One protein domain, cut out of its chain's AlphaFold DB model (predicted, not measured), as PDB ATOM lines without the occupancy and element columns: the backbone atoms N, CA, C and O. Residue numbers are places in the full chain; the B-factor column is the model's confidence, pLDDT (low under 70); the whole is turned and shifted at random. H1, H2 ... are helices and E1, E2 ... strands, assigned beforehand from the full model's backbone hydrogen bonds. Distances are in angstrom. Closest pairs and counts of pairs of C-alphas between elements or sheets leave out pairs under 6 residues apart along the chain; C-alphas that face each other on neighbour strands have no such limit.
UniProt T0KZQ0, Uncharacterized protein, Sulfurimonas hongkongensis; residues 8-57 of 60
ATOM      1  N   GLU A   8      17.644  49.457  47.327       94.62
ATOM      2  CA  GLU A   8      18.349  49.982  46.163       94.62
ATOM      3  C   GLU A   8      18.255  49.013  44.974       94.62
ATOM      4  O   GLU A   8      18.071  49.463  43.843       94.62
ATOM      5  N   ASP A   9      18.249  47.696  45.210       93.81
ATOM      6  CA  ASP A   9      18.004  46.705  44.153       93.81
ATOM      7  C   ASP A   9      16.601  46.874  43.560       93.81
ATOM      8  O   ASP A   9      16.434  46.923  42.340       93.81
ATOM      9  N   ILE A  10      15.584  47.042  44.412       95.44
ATOM     10  CA  ILE A  10      14.199  47.254  43.966       95.44
ATOM     11  C   ILE A  10      14.058  48.557  43.176       95.44
ATOM     12  O   ILE A  10      13.416  48.577  42.124       95.44
ATOM     13  N   LYS A  11      14.681  49.639  43.647       97.31
ATOM     14  CA  LYS A  11      14.708  50.922  42.939       97.31
ATOM     15  C   LYS A  11      15.363  50.784  41.566       97.31
ATOM     16  O   LYS A  11      14.806  51.270  40.585       97.31
ATOM     17  N   ASN A  12      16.498  50.096  41.476       97.31
ATOM     18  CA  ASN A  12      17.197  49.875  40.210       97.31
ATOM     19  C   ASN A  12      16.370  49.029  39.233       97.31
ATOM     20  O   ASN A  12      16.320  49.337  38.041       97.31
ATOM     21  N   ILE A  13      15.673  48.004  39.729       97.56
ATOM     22  CA  ILE A  13      14.739  47.203  38.927       97.56
ATOM     23  C   ILE A  13      13.611  48.081  38.373       97.56
ATOM     24  O   ILE A  13      13.319  48.021  37.179       97.56
ATOM     25  N   ALA A  14      13.004  48.919  39.220       98.19
ATOM     26  CA  ALA A  14      11.919  49.810  38.820       98.19
ATOM     27  C   ALA A  14      12.371  50.853  37.785       98.19
ATOM     28  O   ALA A  14      11.674  51.058  36.794       98.19
ATOM     29  N   LEU A  15      13.547  51.463  37.975       98.44
ATOM     30  CA  LEU A  15      14.125  52.411  37.016       98.44
ATOM     31  C   LEU A  15      14.365  51.747  35.657       98.44
ATOM     32  O   LEU A  15      13.895  52.249  34.644       98.44
ATOM     33  N   LYS A  16      14.990  50.566  35.640       98.19
ATOM     34  CA  LYS A  16      15.260  49.829  34.400       98.19
ATOM     35  C   LYS A  16      13.983  49.430  33.654       98.19
ATOM     36  O   LYS A  16      13.945  49.473  32.427       98.19
ATOM     37  N   ALA A  17      12.947  49.015  34.380       98.44
ATOM     38  CA  ALA A  17      11.648  48.730  33.782       98.44
ATOM     39  C   ALA A  17      10.997  50.005  33.219       98.44
ATOM     40  O   ALA A  17      10.453  49.973  32.118       98.44
ATOM     41  N   GLY A  18      11.102  51.128  33.940       97.88
ATOM     42  CA  GLY A  18      10.634  52.440  33.494       97.88
ATOM     43  C   GLY A  18      11.318  52.916  32.214       97.88
ATOM     44  O   GLY A  18      10.633  53.324  31.280       97.88
ATOM     45  N   ASP A  19      12.642  52.791  32.127       98.06
ATOM     46  CA  ASP A  19      13.403  53.150  30.926       98.06
ATOM     47  C   ASP A  19      12.928  52.340  29.707       98.06
ATOM     48  O   ASP A  19      12.642  52.907  28.653       98.06
ATOM     49  N   ALA A  20      12.726  51.028  29.873       96.62
ATOM     50  CA  ALA A  20      12.216  50.160  28.810       96.62
ATOM     51  C   ALA A  20      10.773  50.503  28.385       96.62
ATOM     52  O   ALA A  20      10.437  50.407  27.204       96.62
ATOM     53  N   ILE A  21       9.914  50.923  29.322       96.31
ATOM     54  CA  ILE A  21       8.573  51.441  28.999       96.31
ATOM     55  C   ILE A  21       8.694  52.702  28.136       96.31
ATOM     56  O   ILE A  21       8.013  52.821  27.116       96.31
ATOM     57  N   MET A  22       9.569  53.633  28.524       95.62
ATOM     58  CA  MET A  22       9.740  54.900  27.812       95.62
ATOM     59  C   MET A  22      10.277  54.702  26.391       95.62
ATOM     60  O   MET A  22       9.857  55.419  25.484       95.62
ATOM     61  N   GLU A  23      11.143  53.714  26.157       94.69
ATOM     62  CA  GLU A  23      11.591  53.347  24.805       94.69
ATOM     63  C   GLU A  23      10.432  52.950  23.879       94.69
ATOM     64  O   GLU A  23      10.458  53.282  22.692       94.69
ATOM     65  N   ILE A  24       9.411  52.275  24.418       92.88
ATOM     66  CA  ILE A  24       8.229  51.832  23.669       92.88
ATOM     67  C   ILE A  24       7.252  52.989  23.459       92.88
ATOM     68  O   ILE A  24       6.731  53.154  22.362       92.88
ATOM     69  N   TYR A  25       7.041  53.830  24.471       90.31
ATOM     70  CA  TYR A  25       6.182  55.015  24.347       90.31
ATOM     71  C   TYR A  25       6.736  56.078  23.393       90.31
ATOM     72  O   TYR A  25       5.970  56.883  22.870       90.31
ATOM     73  N   ASN A  26       8.043  56.068  23.134       91.56
ATOM     74  CA  ASN A  26       8.676  56.928  22.134       91.56
ATOM     75  C   ASN A  26       8.514  56.416  20.687       91.56
ATOM     76  O   ASN A  26       9.116  56.979  19.772       91.56
ATOM     77  N   GLN A  27       7.737  55.353  20.465       90.00
ATOM     78  CA  GLN A  27       7.483  54.740  19.162       90.00
ATOM     79  C   GLN A  27       5.980  54.505  18.973       90.00
ATOM     80  O   GLN A  27       5.212  54.531  19.934       90.00
ATOM     81  N   ASP A  28       5.549  54.236  17.740       88.44
ATOM     82  CA  ASP A  28       4.191  53.740  17.505       88.44
ATOM     83  C   ASP A  28       4.072  52.313  18.061       88.44
ATOM     84  O   ASP A  28       4.827  51.417  17.677       88.44
ATOM     85  N   PHE A  29       3.111  52.086  18.956       84.25
ATOM     86  CA  PHE A  29       2.848  50.770  19.536       84.25
ATOM     87  C   PHE A  29       1.371  50.396  19.426       84.25
ATOM     88  O   PHE A  29       0.482  51.243  19.341       84.25
ATOM     89  N   THR A  30       1.105  49.091  19.420       84.25
ATOM     90  CA  THR A  30      -0.260  48.553  19.406       84.25
ATOM     91  C   THR A  30      -0.721  48.259  20.829       84.25
ATOM     92  O   THR A  30       0.063  47.816  21.671       84.25
ATOM     93  N   ILE A  31      -2.001  48.516  21.088       87.94
ATOM     94  CA  ILE A  31      -2.672  48.160  22.335       87.94
ATOM     95  C   ILE A  31      -3.449  46.873  22.081       87.94
ATOM     96  O   ILE A  31      -4.351  46.840  21.243       87.94
ATOM     97  N   GLU A  32      -3.096  45.818  22.801       89.12
ATOM     98  CA  GLU A  32      -3.898  44.607  22.898       89.12
ATOM     99  C   GLU A  32      -4.867  44.739  24.078       89.12
ATOM    100  O   GLU A  32      -4.661  45.538  24.989       89.12
ATOM    101  N   TYR A  33      -5.949  43.970  24.071       89.12
ATOM    102  CA  TYR A  33      -6.903  43.946  25.177       89.12
ATOM    103  C   TYR A  33      -7.029  42.522  25.695       89.12
ATOM    104  O   TYR A  33      -7.171  41.585  24.911       89.12
ATOM    105  N   LYS A  34      -6.984  42.365  27.018       88.81
ATOM    106  CA  LYS A  34      -7.210  41.075  27.679       88.81
ATOM    107  C   LYS A  34      -8.698  40.706  27.653       88.81
ATOM    108  O   LYS A  34      -9.549  41.534  27.324       88.81
ATOM    109  N   ASP A  35      -9.022  39.488  28.084       92.44
ATOM    110  CA  ASP A  35     -10.406  38.993  28.175       92.44
ATOM    111  C   ASP A  35     -11.305  39.885  29.051       92.44
ATOM    112  O   ASP A  35     -12.497  40.044  28.785       92.44
ATOM    113  N   ASP A  36     -10.721  40.517  30.074       93.25
ATOM    114  CA  ASP A  36     -11.397  41.470  30.960       93.25
ATOM    115  C   ASP A  36     -11.503  42.894  30.380       93.25
ATOM    116  O   ASP A  36     -11.988  43.804  31.053       93.25
ATOM    117  N   LYS A  37     -11.094  43.086  29.119       91.00
ATOM    118  CA  LYS A  37     -11.043  44.362  28.387       91.00
ATOM    119  C   LYS A  37     -10.068  45.390  28.962       91.00
ATOM    120  O   LYS A  37     -10.116  46.552  28.553       91.00
ATOM    121  N   SER A  38      -9.175  45.005  29.873       91.25
ATOM    122  CA  SER A  38      -8.064  45.874  30.262       91.25
ATOM    123  C   SER A  38      -7.028  45.965  29.128       91.25
ATOM    124  O   SER A  38      -6.808  44.971  28.424       91.25
ATOM    125  N   PRO A  39      -6.410  47.142  28.906       90.25
ATOM    126  CA  PRO A  39      -5.355  47.284  27.915       90.25
ATOM    127  C   PRO A  39      -4.100  46.527  28.363       90.25
ATOM    128  O   PRO A  39      -3.755  46.486  29.545       90.25
ATOM    129  N   LEU A  40      -3.415  45.944  27.393       90.81
ATOM    130  CA  LEU A  40      -2.108  45.332  27.515       90.81
ATOM    131  C   LEU A  40      -1.252  45.833  26.359       90.81
ATOM    132  O   LEU A  40      -1.625  45.723  25.195       90.81
ATOM    133  N   THR A  41      -0.094  46.383  26.674       92.75
ATOM    134  CA  THR A  41       0.832  46.909  25.675       92.75
ATOM    135  C   THR A  41       2.143  46.137  25.703       92.75
ATOM    136  O   THR A  41       2.474  45.446  26.673       92.75
ATOM    137  N   ALA A  42       2.945  46.303  24.650       92.69
ATOM    138  CA  ALA A  42       4.321  45.816  24.644       92.69
ATOM    139  C   ALA A  42       5.138  46.374  25.830       92.69
ATOM    140  O   ALA A  42       6.032  45.690  26.328       92.69
ATOM    141  N   ALA A  43       4.805  47.579  26.314       94.75
ATOM    142  CA  ALA A  43       5.462  48.200  27.459       94.75
ATOM    143  C   ALA A  43       5.205  47.429  28.759       94.75
ATOM    144  O   ALA A  43       6.148  47.137  29.495       94.75
ATOM    145  N   ASP A  44       3.957  47.015  28.997       94.62
ATOM    146  CA  ASP A  44       3.580  46.229  30.177       94.62
ATOM    147  C   ASP A  44       4.306  44.878  30.207       94.62
ATOM    148  O   ASP A  44       4.863  44.476  31.231       94.62
ATOM    149  N   LEU A  45       4.334  44.188  29.060       95.00
ATOM    150  CA  LEU A  45       5.010  42.898  28.920       95.00
ATOM    151  C   LEU A  45       6.510  43.028  29.182       95.00
ATOM    152  O   LEU A  45       7.080  42.225  29.927       95.00
ATOM    153  N   LYS A  46       7.145  44.057  28.609       95.88
ATOM    154  CA  LYS A  46       8.586  44.268  28.746       95.88
ATOM    155  C   LYS A  46       8.985  44.634  30.171       95.88
ATOM    156  O   LYS A  46       9.960  44.092  30.693       95.88
ATOM    157  N   ALA A  47       8.218  45.510  30.813       97.75
ATOM    158  CA  ALA A  47       8.433  45.878  32.205       97.75
ATOM    159  C   ALA A  47       8.317  44.658  33.126       97.75
ATOM    160  O   ALA A  47       9.202  44.419  33.947       97.75
ATOM    161  N   ASN A  48       7.268  43.849  32.946       97.69
ATOM    162  CA  ASN A  48       7.055  42.642  33.739       97.69
ATOM    163  C   ASN A  48       8.192  41.621  33.558       97.69
ATOM    164  O   ASN A  48       8.700  41.093  34.545       97.69
ATOM    165  N   GLU A  49       8.639  41.382  32.318       97.94
ATOM    166  CA  GLU A  49       9.785  40.507  32.024       97.94
ATOM    167  C   GLU A  49      11.046  40.953  32.786       97.94
ATOM    168  O   GLU A  49      11.704  40.140  33.443       97.94
ATOM    169  N   ILE A  50      11.378  42.248  32.742       98.00
ATOM    170  CA  ILE A  50      12.546  42.813  33.437       98.00
ATOM    171  C   ILE A  50      12.417  42.639  34.950       98.00
ATOM    172  O   ILE A  50      13.370  42.193  35.594       98.00
ATOM    173  N   ILE A  51      11.257  42.978  35.516       98.06
ATOM    174  CA  ILE A  51      11.018  42.914  36.960       98.06
ATOM    175  C   ILE A  51      11.142  41.471  37.448       98.06
ATOM    176  O   ILE A  51      11.981  41.195  38.307       98.06
ATOM    177  N   CYS A  52      10.380  40.538  36.873       97.62
ATOM    178  CA  CYS A  52      10.383  39.136  37.293       97.62
ATOM    179  C   CYS A  52      11.768  38.497  37.140       97.62
ATOM    180  O   CYS A  52      12.304  37.956  38.105       97.62
ATOM    181  N   SER A  53      12.394  38.637  35.967       97.00
ATOM    182  CA  SER A  53      13.697  38.011  35.699       97.00
ATOM    183  C   SER A  53      14.842  38.579  36.540       97.00
ATOM    184  O   SER A  53      15.871  37.919  36.697       97.00
ATOM    185  N   THR A  54      14.710  39.807  37.057       95.19
ATOM    186  CA  THR A  54      15.717  40.397  37.950       95.19
ATOM    187  C   THR A  54      15.451  40.023  39.405       95.19
ATOM    188  O   THR A  54      16.395  39.670  40.107       95.19
ATOM    189  N   LEU A  55      14.187  40.009  39.838       94.25
ATOM    190  CA  LEU A  55      13.803  39.541  41.175       94.25
ATOM    191  C   LEU A  55      14.222  38.084  41.419       94.25
ATOM    192  O   LEU A  55      14.725  37.774  42.494       94.25
ATOM    193  N   GLU A  56      14.096  37.211  40.417       93.44
ATOM    194  CA  GLU A  56      14.544  35.808  40.488       93.44
ATOM    195  C   GLU A  56      16.054  35.650  40.729       93.44
ATOM    196  O   GLU A  56      16.502  34.607  41.203       93.44
ATOM    197  N   LYS A  57      16.846  36.675  40.401       91.81
ATOM    198  CA  LYS A  57      18.306  36.672  40.560       91.81
ATOM    199  C   LYS A  57      18.756  37.291  41.879       91.81
ATOM    200  O   LYS A  57      19.950  37.235  42.177       91.81
TER     201      LYS A  57
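This is residues 8 to 57 of the 60 residues of an uncharacterized protein of Sulfurimonas hongkongensis (UniProt T0KZQ0). What does one see first? Two helices, H1 and H2, lie side by side and run opposite ways, and a small hairpin of two short strands, E1 and E2, sits beyond the end where H1 finishes and H2 begins. What is it made of, in which order? The printed part has 50 residues, with two named helices and two named strands in the order H1, E1, E2, H2; the sheet's order is E1 - E2, antiparallel, and the class is mostly helix. How large and how dense is it? It is flat, with spans of 34 by 25 by 12 A, and only just loose, close to compact, with a radius of gyration of the C-alphas of 12.1 A.

Where does the first helix run? H1 holds residues 8 to 25 and goes from C-alpha 8 at (18.349, 49.982, 46.163) to C-alpha 25 at (6.182, 55.015, 24.347), 25.5 A. Where are the strands? E1 is residues 31 to 33, with C-alpha 31 at (-2.672, 48.160, 22.335), and E2 is residues 39 to 41; each is 6.6 A from first to last C-alpha. Where does the last helix end? H2 is residues 42 to 55, 20.1 A long, and ends at C-alpha 55 at (13.803, 39.541, 41.175).

How do H1 and H2 stand? They touch, with 22 pairs of C-alphas within 8 A, and the closest C-alphas, those of Ala 17 and Ala 47, are 4.6 A apart. Their lines stand at a shallow tilt of 19 degrees, opposite ways. How are E1 and E2 paired? They are antiparallel neighbours in a hairpin, with an angle of 135 degrees between their directions. N 32 and O 40 are 2.8 A apart and N 40 and O 32 are 2.7 A apart, both within hydrogen-bond range. How do helices and strands relate? H1 and E2 are apart, and the closest C-alphas of E1 and H2, those of Ile 31 and Ala 42, are 7.7 A apart. Are the helices' backbones well paired? In H2 every O i to N i+4 pair is within hydrogen-bond range; in H1 13 of 14 are.

How far does it reach? The two C-alphas farthest apart, those of Glu 8 and Asp 35, are 35.7 A apart, while those of Glu 8 and Lys 57, the first and last printed, are 14.4 A apart. Is anything missing, and are the links long? The printed part has no cut, and the links H1 to E1, E1 to E2 and E2 to H2 are tight. Where is confidence low? The mean pLDDT of the printed part is 94.0, and no printed residue is under 70.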